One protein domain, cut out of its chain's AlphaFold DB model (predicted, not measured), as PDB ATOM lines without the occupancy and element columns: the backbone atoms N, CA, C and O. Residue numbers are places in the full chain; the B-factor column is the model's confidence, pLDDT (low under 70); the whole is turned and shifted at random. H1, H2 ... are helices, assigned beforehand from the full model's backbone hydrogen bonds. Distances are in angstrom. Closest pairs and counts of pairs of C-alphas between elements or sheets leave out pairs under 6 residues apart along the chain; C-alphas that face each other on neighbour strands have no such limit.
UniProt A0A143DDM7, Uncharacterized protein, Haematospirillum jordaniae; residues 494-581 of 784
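This is residues 494 to 581 of the 784 residues of an uncharacterized protein of Haematospirillum jordaniae (UniProt A0A143DDM7). This is a small cluster of crossed helices, with short H4 in the middle, crossing H2 and lying side by side with H6, which runs opposite to it. H1 packs across the first end of H2, H3 packs on H2 and on the last end of H6, and H5 and H7 lie at the rim near opposite ends of H6. The printed part has 88 residues with seven named helices, H1 to H7 in chain order, and no named strand: all helix. It is compact, with a radius of gyration of the C-alphas of 12.5 A, and spans 33 by 28 by 20 A.

H2, residues 512 to 526, is the hub, touching four helices. With residues 512 to 515 alone it touches H1, residues 494 to 503, about perpendicular at 83 degrees; the closest C-alphas, of Ala 497 and Ala 515, are 5.4 A apart. It touches H3, residues 532 to 540, at a steep tilt of 69 degrees, only just short of about perpendicular, with C-alphas 521 and 534 closest at 5.1 A. H4, residues 542 to 548, and H6, residues 560 to 573, touch at a shallow tilt of 21 degrees, opposite ways, with C-alphas 542 and 570 closest at 6.1 A. H5, residues 552 to 557, and H7, residues 575 to 580, touch no helix. Every O i to N i+4 pair is within hydrogen-bond range in each helix but H5, with 1 of 2.

H2 is 20.9 A long from C-alpha 512 at (-33.092, 17.383, -31.852), and H6 19.8 A, ending at C-alpha 573 at (-28.998, 32.941, -13.871).

The farthest C-alphas, of His 494 and Ser 581, are 37.6 A apart. The printed part has no cut and no long link. Low confidence, under 70, includes residues 575 to 581.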
ATOM      1  N   HIS A 494     -38.396  16.406 -30.719       75.62
ATOM      2  CA  HIS A 494     -38.831  16.926 -32.012       75.62
ATOM      3  C   HIS A 494     -39.845  18.071 -31.896       75.62
ATOM      4  O   HIS A 494     -39.650  19.105 -32.533       75.62
ATOM      5  N   ASP A 495     -40.879  17.936 -31.063       82.75
ATOM      6  CA  ASP A 495     -41.891  18.990 -30.922       82.75
ATOM      7  C   ASP A 495     -41.328  20.178 -30.151       82.75
ATOM      8  O   ASP A 495     -41.597  21.321 -30.508       82.75
ATOM      9  N   LEU A 496     -40.479  19.927 -29.148       83.56
ATOM     10  CA  LEU A 496     -39.755  20.995 -28.471       83.56
ATOM     11  C   LEU A 496     -38.815  21.721 -29.442       83.56
ATOM     12  O   LEU A 496     -38.760  22.946 -29.426       83.56
ATOM     13  N   ALA A 497     -38.099  21.004 -30.311       78.25
ATOM     14  CA  ALA A 497     -37.257  21.619 -31.336       78.25
ATOM     15  C   ALA A 497     -38.076  22.477 -32.318       78.25
ATOM     16  O   ALA A 497     -37.702  23.620 -32.587       78.25
ATOM     17  N   ALA A 498     -39.206  21.965 -32.813       80.12
ATOM     18  CA  ALA A 498     -40.105  22.693 -33.710       80.12
ATOM     19  C   ALA A 498     -40.751  23.912 -33.024       80.12
ATOM     20  O   ALA A 498     -40.846  24.993 -33.617       80.12
ATOM     21  N   TRP A 499     -41.140  23.758 -31.756       88.38
ATOM     22  CA  TRP A 499     -41.637  24.841 -30.914       88.38
ATOM     23  C   TRP A 499     -40.585  25.923 -30.744       88.38
ATOM     24  O   TRP A 499     -40.864  27.081 -31.026       88.38
ATOM     25  N   LEU A 500     -39.366  25.560 -30.346       82.81
ATOM     26  CA  LEU A 500     -38.270  26.510 -30.170       82.81
ATOM     27  C   LEU A 500     -37.938  27.229 -31.476       82.81
ATOM     28  O   LEU A 500     -37.728  28.437 -31.457       82.81
ATOM     29  N   GLN A 501     -37.942  26.526 -32.613       79.31
ATOM     30  CA  GLN A 501     -37.739  27.155 -33.917       79.31
ATOM     31  C   GLN A 501     -38.808  28.220 -34.186       79.31
ATOM     32  O   GLN A 501     -38.477  29.353 -34.523       79.31
ATOM     33  N   THR A 502     -40.079  27.870 -34.004       82.56
ATOM     34  CA  THR A 502     -41.210  28.756 -34.305       82.56
ATOM     35  C   THR A 502     -41.298  29.916 -33.313       82.56
ATOM     36  O   THR A 502     -41.381  31.076 -33.710       82.56
ATOM     37  N   HIS A 503     -41.240  29.614 -32.017       82.12
ATOM     38  CA  HIS A 503     -41.427  30.564 -30.925       82.12
ATOM     39  C   HIS A 503     -40.275  31.568 -30.827       82.12
ATOM     40  O   HIS A 503     -40.502  32.743 -30.557       82.12
ATOM     41  N   MET A 504     -39.045  31.127 -31.105       79.31
ATOM     42  CA  MET A 504     -37.880  32.013 -31.170       79.31
ATOM     43  C   MET A 504     -37.666  32.615 -32.570       79.31
ATOM     44  O   MET A 504     -36.688  33.327 -32.766       79.31
ATOM     45  N   GLN A 505     -38.553  32.332 -33.536       76.31
ATOM     46  CA  GLN A 505     -38.485  32.814 -34.925       76.31
ATOM     47  C   GLN A 505     -37.148  32.510 -35.622       76.31
ATOM     48  O   GLN A 505     -36.591  33.344 -36.338       76.31
ATOM     49  N   ARG A 506     -36.621  31.301 -35.416       67.06
ATOM     50  CA  ARG A 506     -35.347  30.874 -36.001       67.06
ATOM     51  C   ARG A 506     -35.514  30.515 -37.475       67.06
ATOM     52  O   ARG A 506     -36.380  29.711 -37.828       67.06
ATOM     53  N   ALA A 507     -34.637  31.027 -38.338       66.12
ATOM     54  CA  ALA A 507     -34.569  30.617 -39.739       66.12
ATOM     55  C   ALA A 507     -33.918  29.233 -39.889       66.12
ATOM     56  O   ALA A 507     -34.186  28.527 -40.860       66.12
ATOM     57  N   GLN A 508     -33.074  28.823 -38.933       63.09
ATOM     58  CA  GLN A 508     -32.505  27.473 -38.881       63.09
ATOM     59  C   GLN A 508     -33.320  26.546 -37.958       63.09
ATOM     60  O   GLN A 508     -33.764  26.982 -36.893       63.09
ATOM     61  N   PRO A 509     -33.469  25.252 -38.305       68.19
ATOM     62  CA  PRO A 509     -34.096  24.278 -37.419       68.19
ATOM     63  C   PRO A 509     -33.261  24.053 -36.155       68.19
ATOM     64  O   PRO A 509     -32.028  24.049 -36.201       68.19
ATOM     65  N   VAL A 510     -33.932  23.839 -35.019       70.81
ATOM     66  CA  VAL A 510     -33.268  23.455 -33.765       70.81
ATOM     67  C   VAL A 510     -32.867  21.977 -33.853       70.81
ATOM     68  O   VAL A 510     -33.737  21.135 -34.077       70.81
ATOM     69  N   PRO A 511     -31.584  21.613 -33.682       71.81
ATOM     70  CA  PRO A 511     -31.185  20.211 -33.659       71.81
ATOM     71  C   PRO A 511     -31.894  19.439 -32.539       71.81
ATOM     72  O   PRO A 511     -31.927  19.872 -31.390       71.81
ATOM     73  N   VAL A 512     -32.387  18.237 -32.832       62.75
ATOM     74  CA  VAL A 512     -33.092  17.383 -31.852       62.75
ATOM     75  C   VAL A 512     -32.219  17.089 -30.626       62.75
ATOM     76  O   VAL A 512     -32.687  17.100 -29.491       62.75
ATOM     77  N   THR A 513     -30.913  16.906 -30.838       57.03
ATOM     78  CA  THR A 513     -29.938  16.706 -29.753       57.03
ATOM     79  C   THR A 513     -29.847  17.901 -28.798       57.03
ATOM     80  O   THR A 513     -29.496  17.719 -27.631       57.03
ATOM     81  N   GLU A 514     -30.184  19.110 -29.252       69.69
ATOM     82  CA  GLU A 514     -30.282  20.291 -28.397       69.69
ATOM     83  C   GLU A 514     -31.550  20.282 -27.560       69.69
ATOM     84  O   GLU A 514     -31.485  20.518 -26.354       69.69
ATOM     85  N   ALA A 515     -32.683  19.948 -28.174       76.06
ATOM     86  CA  ALA A 515     -33.947  19.813 -27.466       76.06
ATOM     87  C   ALA A 515     -33.877  18.737 -26.367       76.06
ATOM     88  O   ALA A 515     -34.376  18.958 -25.264       76.06
ATOM     89  N   VAL A 516     -33.172  17.620 -26.603       66.44
ATOM     90  CA  VAL A 516     -32.898  16.603 -25.565       66.44
ATOM     91  C   VAL A 516     -32.147  17.211 -24.373       66.44
ATOM     92  O   VAL A 516     -32.530  17.002 -23.222       66.44
ATOM     93  N   ARG A 517     -31.089  17.996 -24.625       71.00
ATOM     94  CA  ARG A 517     -30.303  18.638 -23.553       71.00
ATOM     95  C   ARG A 517     -31.117  19.684 -22.797       71.00
ATOM     96  O   ARG A 517     -31.081  19.691 -21.568       71.00
ATOM     97  N   LEU A 518     -31.872  20.522 -23.511       80.44
ATOM     98  CA  LEU A 518     -32.759  21.518 -22.904       80.44
ATOM     99  C   LEU A 518     -33.817  20.864 -22.026       80.44
ATOM    100  O   LEU A 518     -34.044  21.342 -20.921       80.44
ATOM    101  N   SER A 519     -34.398  19.745 -22.462       81.56
ATOM    102  CA  SER A 519     -35.399  19.009 -21.678       81.56
ATOM    103  C   SER A 519     -34.863  18.616 -20.299       81.56
ATOM    104  O   SER A 519     -35.538  18.831 -19.295       81.56
ATOM    105  N   SER A 520     -33.614  18.139 -20.228       76.06
ATOM    106  CA  SER A 520     -32.961  17.822 -18.950       76.06
ATOM    107  C   SER A 520     -32.732  19.061 -18.074       76.06
ATOM    108  O   SER A 520     -32.935  18.998 -16.862       76.06
ATOM    109  N   VAL A 521     -32.325  20.193 -18.662       82.44
ATOM    110  CA  VAL A 521     -32.143  21.459 -17.926       82.44
ATOM    111  C   VAL A 521     -33.469  21.955 -17.358       82.44
ATOM    112  O   VAL A 521     -33.549  22.247 -16.167       82.44
ATOM    113  N   ILE A 522     -34.508  22.015 -18.194       89.12
ATOM    114  CA  ILE A 522     -35.851  22.466 -17.817       89.12
ATOM    115  C   ILE A 522     -36.388  21.619 -16.670       89.12
ATOM    116  O   ILE A 522     -36.893  22.151 -15.686       89.12
ATOM    117  N   GLU A 523     -36.220  20.305 -16.762       83.62
ATOM    118  CA  GLU A 523     -36.602  19.396 -15.696       83.62
ATOM    119  C   GLU A 523     -35.852  19.670 -14.383       83.62
ATOM    120  O   GLU A 523     -36.483  19.751 -13.330       83.62
ATOM    121  N   GLY A 524     -34.525  19.833 -14.427       83.00
ATOM    122  CA  GLY A 524     -33.736  20.162 -13.235       83.00
ATOM    123  C   GLY A 524     -34.203  21.461 -12.574       83.00
ATOM    124  O   GLY A 524     -34.361  21.513 -11.353       83.00
ATOM    125  N   ILE A 525     -34.492  22.483 -13.385       91.44
ATOM    126  CA  ILE A 525     -35.011  23.775 -12.924       91.44
ATOM    127  C   ILE A 525     -36.409  23.622 -12.305       91.44
ATOM    128  O   ILE A 525     -36.634  24.119 -11.202       91.44
ATOM    129  N   LEU A 526     -37.328  22.905 -12.958       88.56
ATOM    130  CA  LEU A 526     -38.705  22.716 -12.477       88.56
ATOM    131  C   LEU A 526     -38.793  21.852 -11.218       88.56
ATOM    132  O   LEU A 526     -39.690  22.048 -10.404       88.56
ATOM    133  N   ARG A 527     -37.849  20.927 -11.022       84.50
ATOM    134  CA  ARG A 527     -37.712  20.155  -9.774       84.50
ATOM    135  C   ARG A 527     -37.115  20.972  -8.622       84.50
ATOM    136  O   ARG A 527     -37.070  20.484  -7.499       84.50
ATOM    137  N   GLY A 528     -36.617  22.181  -8.891       87.81
ATOM    138  CA  GLY A 528     -35.974  23.049  -7.901       87.81
ATOM    139  C   GLY A 528     -34.543  22.646  -7.522       87.81
ATOM    140  O   GLY A 528     -33.894  23.373  -6.768       87.81
ATOM    141  N   SER A 529     -34.021  21.547  -8.074       87.31
ATOM    142  CA  SER A 529     -32.707  20.975  -7.753       87.31
ATOM    143  C   SER A 529     -31.836  20.739  -9.006       87.31
ATOM    144  O   SER A 529     -31.451  19.595  -9.275       87.31
ATOM    145  N   PRO A 530     -31.549  21.774  -9.819       87.81
ATOM    146  CA  PRO A 530     -30.659  21.634 -10.968       87.81
ATOM    147  C   PRO A 530     -29.223  21.328 -10.512       87.81
ATOM    148  O   PRO A 530     -28.758  21.812  -9.481       87.81
ATOM    149  N   THR A 531     -28.494  20.535 -11.293       85.00
ATOM    150  CA  THR A 531     -27.040  20.372 -11.121       85.00
ATOM    151  C   THR A 531     -26.305  21.656 -11.522       85.00
ATOM    152  O   THR A 531     -26.817  22.431 -12.329       85.00
ATOM    153  N   ALA A 532     -25.068  21.854 -11.050       80.19
ATOM    154  CA  ALA A 532     -24.254  23.021 -11.422       80.19
ATOM    155  C   ALA A 532     -24.111  23.188 -12.949       80.19
ATOM    156  O   ALA A 532     -24.187  24.296 -13.474       80.19
ATOM    157  N   TRP A 533     -23.988  22.073 -13.681       81.25
ATOM    158  CA  TRP A 533     -23.965  22.078 -15.145       81.25
ATOM    159  C   TRP A 533     -25.297  22.546 -15.754       81.25
ATOM    160  O   TRP A 533     -25.292  23.303 -16.723       81.25
ATOM    161  N   GLN A 534     -26.437  22.128 -15.192       83.69
ATOM    162  CA  GLN A 534     -27.760  22.565 -15.656       83.69
ATOM    163  C   GLN A 534     -27.998  24.051 -15.375       83.69
ATOM    164  O   GLN A 534     -28.579  24.723 -16.222       83.69
ATOM    165  N   GLU A 535     -27.539  24.579 -14.238       85.88
ATOM    166  CA  GLU A 535     -27.650  26.010 -13.918       85.88
ATOM    167  C   GLU A 535     -26.804  26.884 -14.845       85.88
ATOM    168  O   GLU A 535     -27.307  27.855 -15.414       85.88
ATOM    169  N   ASP A 536     -25.537  26.518 -15.044       76.81
ATOM    170  CA  ASP A 536     -24.633  27.197 -15.977       76.81
ATOM    171  C   ASP A 536     -25.207  27.176 -17.404       76.81
ATOM    172  O   ASP A 536     -25.260  28.197 -18.100       76.81
ATOM    173  N   LEU A 537     -25.745  26.029 -17.829       74.31
ATOM    174  CA  LEU A 537     -26.398  25.913 -19.127       74.31
ATOM    175  C   LEU A 537     -27.686  26.739 -19.225       74.31
ATOM    176  O   LEU A 537     -27.896  27.384 -20.253       74.31
ATOM    177  N   ALA A 538     -28.513  26.762 -18.179       81.88
ATOM    178  CA  ALA A 538     -29.720  27.582 -18.126       81.88
ATOM    179  C   ALA A 538     -29.398  29.078 -18.223       81.88
ATOM    180  O   ALA A 538     -30.092  29.800 -18.933       81.88
ATOM    181  N   GLY A 539     -28.319  29.534 -17.580       78.12
ATOM    182  CA  GLY A 539     -27.850  30.916 -17.690       78.12
ATOM    183  C   GLY A 539     -27.378  31.272 -19.102       78.12
ATOM    184  O   GLY A 539     -27.752  32.319 -19.635       78.12
ATOM    185  N   ARG A 540     -26.600  30.390 -19.746       69.75
ATOM    186  CA  ARG A 540     -26.095  30.606 -21.119       69.75
ATOM    187  C   ARG A 540     -27.176  30.501 -22.195       69.75
ATOM    188  O   ARG A 540     -27.109  31.210 -23.196       69.75
ATOM    189  N   ALA A 541     -28.155  29.621 -22.001       76.50
ATOM    190  CA  ALA A 541     -29.246  29.358 -22.939       76.50
ATOM    191  C   ALA A 541     -30.581  29.976 -22.486       76.50
ATOM    192  O   ALA A 541     -31.640  29.464 -22.847       76.50
ATOM    193  N   GLY A 542     -30.533  31.062 -21.702       82.44
ATOM    194  CA  GLY A 542     -31.689  31.628 -20.999       82.44
ATOM    195  C   GLY A 542     -32.936  31.800 -21.864       82.44
ATOM    196  O   GLY A 542     -33.987  31.296 -21.499       82.44
ATOM    197  N   GLU A 543     -32.821  32.419 -23.042       77.19
ATOM    198  CA  GLU A 543     -33.960  32.612 -23.960       77.19
ATOM    199  C   GLU A 543     -34.567  31.293 -24.454       77.19
ATOM    200  O   GLU A 543     -35.785  31.139 -24.476       77.19
ATOM    201  N   ALA A 544     -33.736  30.301 -24.787       82.25
ATOM    202  CA  ALA A 544     -34.228  28.992 -25.215       82.25
ATOM    203  C   ALA A 544     -34.924  28.250 -24.064       82.25
ATOM    204  O   ALA A 544     -35.948  27.604 -24.275       82.25
ATOM    205  N   VAL A 545     -34.408  28.368 -22.836       87.25
ATOM    206  CA  VAL A 545     -35.050  27.782 -21.650       87.25
ATOM    207  C   VAL A 545     -36.358  28.509 -21.320       87.25
ATOM    208  O   VAL A 545     -37.354  27.848 -21.041       87.25
ATOM    209  N   LEU A 546     -36.404  29.842 -21.406       89.94
ATOM    210  CA  LEU A 546     -37.622  30.636 -21.188       89.94
ATOM    211  C   LEU A 546     -38.703  30.338 -22.241       89.94
ATOM    212  O   LEU A 546     -39.865  30.125 -21.886       89.94
ATOM    213  N   ALA A 547     -38.319  30.247 -23.518       88.94
ATOM    214  CA  ALA A 547     -39.206  29.832 -24.603       88.94
ATOM    215  C   ALA A 547     -39.735  28.406 -24.383       88.94
ATOM    216  O   ALA A 547     -40.922  28.134 -24.581       88.94
ATOM    217  N   ALA A 548     -38.878  27.495 -23.914       89.75
ATOM    218  CA  ALA A 548     -39.282  26.137 -23.589       89.75
ATOM    219  C   ALA A 548     -40.214  26.064 -22.369       89.75
ATOM    220  O   ALA A 548     -41.157  25.286 -22.388       89.75
ATOM    221  N   LEU A 549     -40.036  26.904 -21.344       93.88
ATOM    222  CA  LEU A 549     -40.961  27.016 -20.197       93.88
ATOM    223  C   LEU A 549     -42.350  27.571 -20.575       93.88
ATOM    224  O   LEU A 549     -43.246  27.633 -19.732       93.88
ATOM    225  N   SER A 550     -42.526  27.984 -21.829       93.69
ATOM    226  CA  SER A 550     -43.810  28.387 -22.415       93.69
ATOM    227  C   SER A 550     -44.347  27.350 -23.411       93.69
ATOM    228  O   SER A 550     -45.336  27.601 -24.091       93.69
ATOM    229  N   PHE A 551     -43.691  26.192 -23.527       93.56
ATOM    230  CA  PHE A 551     -44.110  25.109 -24.409       93.56
ATOM    231  C   PHE A 551     -45.425  24.485 -23.895       93.56
ATOM    232  O   PHE A 551     -45.472  24.120 -22.718       93.56
ATOM    233  N   PRO A 552     -46.479  24.317 -24.722       92.50
ATOM    234  CA  PRO A 552     -47.803  23.920 -24.230       92.50
ATOM    235  C   PRO A 552     -47.841  22.660 -23.340       92.50
ATOM    236  O   PRO A 552     -48.451  22.721 -22.272       92.50
ATOM    237  N   PRO A 553     -47.113  21.566 -23.653       86.12
ATOM    238  CA  PRO A 553     -47.073  20.387 -22.779       86.12
ATOM    239  C   PRO A 553     -46.531  20.659 -21.366       86.12
ATOM    240  O   PRO A 553     -46.852  19.937 -20.424       86.12
ATOM    241  N   LEU A 554     -45.700  21.693 -21.196       85.81
ATOM    242  CA  LEU A 554     -45.219  22.139 -19.887       85.81
ATOM    243  C   LEU A 554     -46.265  22.968 -19.152       85.81
ATOM    244  O   LEU A 554     -46.495  22.732 -17.967       85.81
ATOM    245  N   THR A 555     -46.906  23.906 -19.850       90.06
ATOM    246  CA  THR A 555     -47.927  24.781 -19.259       90.06
ATOM    247  C   THR A 555     -49.188  24.026 -18.855       90.06
ATOM    248  O   THR A 555     -49.849  24.405 -17.898       90.06
ATOM    249  N   GLU A 556     -49.507  22.931 -19.545       84.94
ATOM    250  CA  GLU A 556     -50.620  22.046 -19.179       84.94
ATOM    251  C   GLU A 556     -50.299  21.171 -17.959       84.94
ATOM    252  O   GLU A 556     -51.194  20.809 -17.195       84.94
ATOM    253  N   ARG A 557     -49.022  20.813 -17.766       80.56
ATOM    254  CA  ARG A 557     -48.590  19.857 -16.736       80.56
ATOM    255  C   ARG A 557     -48.238  20.508 -15.400       80.56
ATOM    256  O   ARG A 557     -48.393  19.861 -14.364       80.56
ATOM    257  N   TYR A 558     -47.717  21.732 -15.411       85.56
ATOM    258  CA  TYR A 558     -47.220  22.404 -14.210       85.56
ATOM    259  C   TYR A 558     -48.107  23.585 -13.817       85.56
ATOM    260  O   TYR A 558     -48.531  24.337 -14.692       85.56
ATOM    261  N   PRO A 559     -48.344  23.800 -12.509       91.75
ATOM    262  CA  PRO A 559     -48.983  25.019 -12.036       91.75
ATOM    263  C   PRO A 559     -48.194  26.257 -12.475       91.75
ATOM    264  O   PRO A 559     -46.960  26.256 -12.461       91.75
ATOM    265  N   GLU A 560     -48.906  27.340 -12.786       95.44
ATOM    266  CA  GLU A 560     -48.289  28.600 -13.223       95.44
ATOM    267  C   GLU A 560     -47.304  29.161 -12.183       95.44
ATOM    268  O   GLU A 560     -46.295  29.751 -12.548       95.44
ATOM    269  N   GLU A 561     -47.526  28.903 -10.891       94.50
ATOM    270  CA  GLU A 561     -46.590  29.259  -9.819       94.50
ATOM    271  C   GLU A 561     -45.223  28.575  -9.990       94.50
ATOM    272  O   GLU A 561     -44.180  29.227  -9.909       94.50
ATOM    273  N   THR A 562     -45.210  27.272 -10.294       91.75
ATOM    274  CA  THR A 562     -43.975  26.511 -10.533       91.75
ATOM    275  C   THR A 562     -43.252  27.016 -11.780       91.75
ATOM    276  O   THR A 562     -42.028  27.175 -11.774       91.75
ATOM    277  N   LEU A 563     -44.000  27.314 -12.845       95.12
ATOM    278  CA  LEU A 563     -43.443  27.860 -14.084       95.12
ATOM    279  C   LEU A 563     -42.891  29.275 -13.878       95.12
ATOM    280  O   LEU A 563     -41.806  29.584 -14.367       95.12
ATOM    281  N   CYS A 564     -43.581  30.117 -13.109       95.62
ATOM    282  CA  CYS A 564     -43.126  31.456 -12.748       95.62
ATOM    283  C   CYS A 564     -41.819  31.402 -11.944       95.62
ATOM    284  O   CYS A 564     -40.850  32.072 -12.307       95.62
ATOM    285  N   ALA A 565     -41.739  30.537 -10.928       94.25
ATOM    286  CA  ALA A 565     -40.515  30.330 -10.152       94.25
ATOM    287  C   ALA A 565     -39.342  29.865 -11.036       94.25
ATOM    288  O   ALA A 565     -38.230  30.387 -10.923       94.25
ATOM    289  N   ALA A 566     -39.592  28.937 -11.966       94.81
ATOM    290  CA  ALA A 566     -38.595  28.489 -12.936       94.81
ATOM    291  C   ALA A 566     -38.125  29.625 -13.862       94.81
ATOM    292  O   ALA A 566     -36.918  29.797 -14.050       94.81
ATOM    293  N   ARG A 567     -39.048  30.432 -14.409       95.75
ATOM    294  CA  ARG A 567     -38.716  31.583 -15.271       95.75
ATOM    295  C   ARG A 567     -37.906  32.641 -14.517       95.75
ATOM    296  O   ARG A 567     -36.918  33.138 -15.062       95.75
ATOM    297  N   ASN A 568     -38.260  32.935 -13.266       93.31
ATOM    298  CA  ASN A 568     -37.518  33.870 -12.415       93.31
ATOM    299  C   ASN A 568     -36.094  33.368 -12.160       93.31
ATOM    300  O   ASN A 568     -35.135  34.089 -12.429       93.31
ATOM    301  N   ARG A 569     -35.942  32.095 -11.771       93.94
ATOM    302  CA  ARG A 569     -34.624  31.484 -11.555       93.94
ATOM    303  C   ARG A 569     -33.753  31.542 -12.807       93.94
ATOM    304  O   ARG A 569     -32.595  31.939 -12.734       93.94
ATOM    305  N   VAL A 570     -34.292  31.176 -13.971       90.06
ATOM    306  CA  VAL A 570     -33.549  31.263 -15.241       90.06
ATOM    307  C   VAL A 570     -33.149  32.710 -15.532       90.06
ATOM    308  O   VAL A 570     -32.012  32.956 -15.925       90.06
ATOM    309  N   THR A 571     -34.037  33.672 -15.277       85.31
ATOM    310  CA  THR A 571     -33.762  35.106 -15.455       85.31
ATOM    311  C   THR A 571     -32.632  35.599 -14.546       85.31
ATOM    312  O   THR A 571     -31.773  36.348 -15.009       85.31
ATOM    313  N   GLU A 572     -32.565  35.142 -13.296       84.25
ATOM    314  CA  GLU A 572     -31.485  35.452 -12.342       84.25
ATOM    315  C   GLU A 572     -30.141  34.794 -12.702       84.25
ATOM    316  O   GLU A 572     -29.063  35.316 -12.384       84.25
ATOM    317  N   LEU A 573     -30.186  33.637 -13.369       80.81
ATOM    318  CA  LEU A 573     -28.998  32.941 -13.871       80.81
ATOM    319  C   LEU A 573     -28.406  33.618 -15.114       80.81
ATOM    320  O   LEU A 573     -27.227  33.401 -15.410       80.81
ATOM    321  N   ARG A 574     -29.176  34.447 -15.837       76.69
ATOM    322  CA  ARG A 574     -28.680  35.136 -17.036       76.69
ATOM    323  C   ARG A 574     -27.531  36.082 -16.675       76.69
ATOM    324  O   ARG A 574     -27.702  36.958 -15.821       76.69
ATOM    325  N   PRO A 575     -26.384  35.987 -17.374       63.94
ATOM    326  CA  PRO A 575     -25.264  36.902 -17.168       63.94
ATOM    327  C   PRO A 575     -25.666  38.376 -17.303       63.94
ATOM    328  O   PRO A 575     -25.231  39.199 -16.506       63.94
ATOM    329  N   SER A 576     -26.556  38.697 -18.251       60.00
ATOM    330  CA  SER A 576     -27.069  40.054 -18.465       60.00
ATOM    331  C   SER A 576     -27.737  40.631 -17.214       60.00
ATOM    332  O   SER A 576     -27.411  41.741 -16.817       60.00
ATOM    333  N   THR A 577     -28.601  39.871 -16.537       62.31
ATOM    334  CA  THR A 577     -29.305  40.310 -15.317       62.31
ATOM    335  C   THR A 577     -28.339  40.637 -14.182       62.31
ATOM    336  O   THR A 577     -28.510  41.634 -13.484       62.31
ATOM    337  N   ARG A 578     -27.281  39.833 -14.025       60.12
ATOM    338  CA  ARG A 578     -26.246  40.058 -13.002       60.12
ATOM    339  C   ARG A 578     -25.399  41.294 -13.318       60.12
ATOM    340  O   ARG A 578     -25.113  42.082 -12.421       60.12
ATOM    341  N   LEU A 579     -25.052  41.480 -14.594       53.97
ATOM    342  CA  LEU A 579     -24.238  42.600 -15.072       53.97
ATOM    343  C   LEU A 579     -24.997  43.934 -15.077       53.97
ATOM    344  O   LEU A 579     -24.376  44.964 -14.839       53.97
ATOM    345  N   ILE A 580     -26.322  43.934 -15.279       54.59
ATOM    346  CA  ILE A 580     -27.157  45.154 -15.288       54.59
ATOM    347  C   ILE A 580     -26.943  45.999 -14.028       54.59
ATOM    348  O   ILE A 580     -26.808  47.213 -14.122       54.59
ATOM    349  N   SER A 581     -26.858  45.364 -12.856       52.44
ATOM    350  CA  SER A 581     -26.650  46.073 -11.585       52.44
ATOM    351  C   SER A 581     -25.263  46.717 -11.436       52.44
ATOM    352  O   SER A 581     -25.069  47.554 -10.559       52.44
TER     353      SER A 581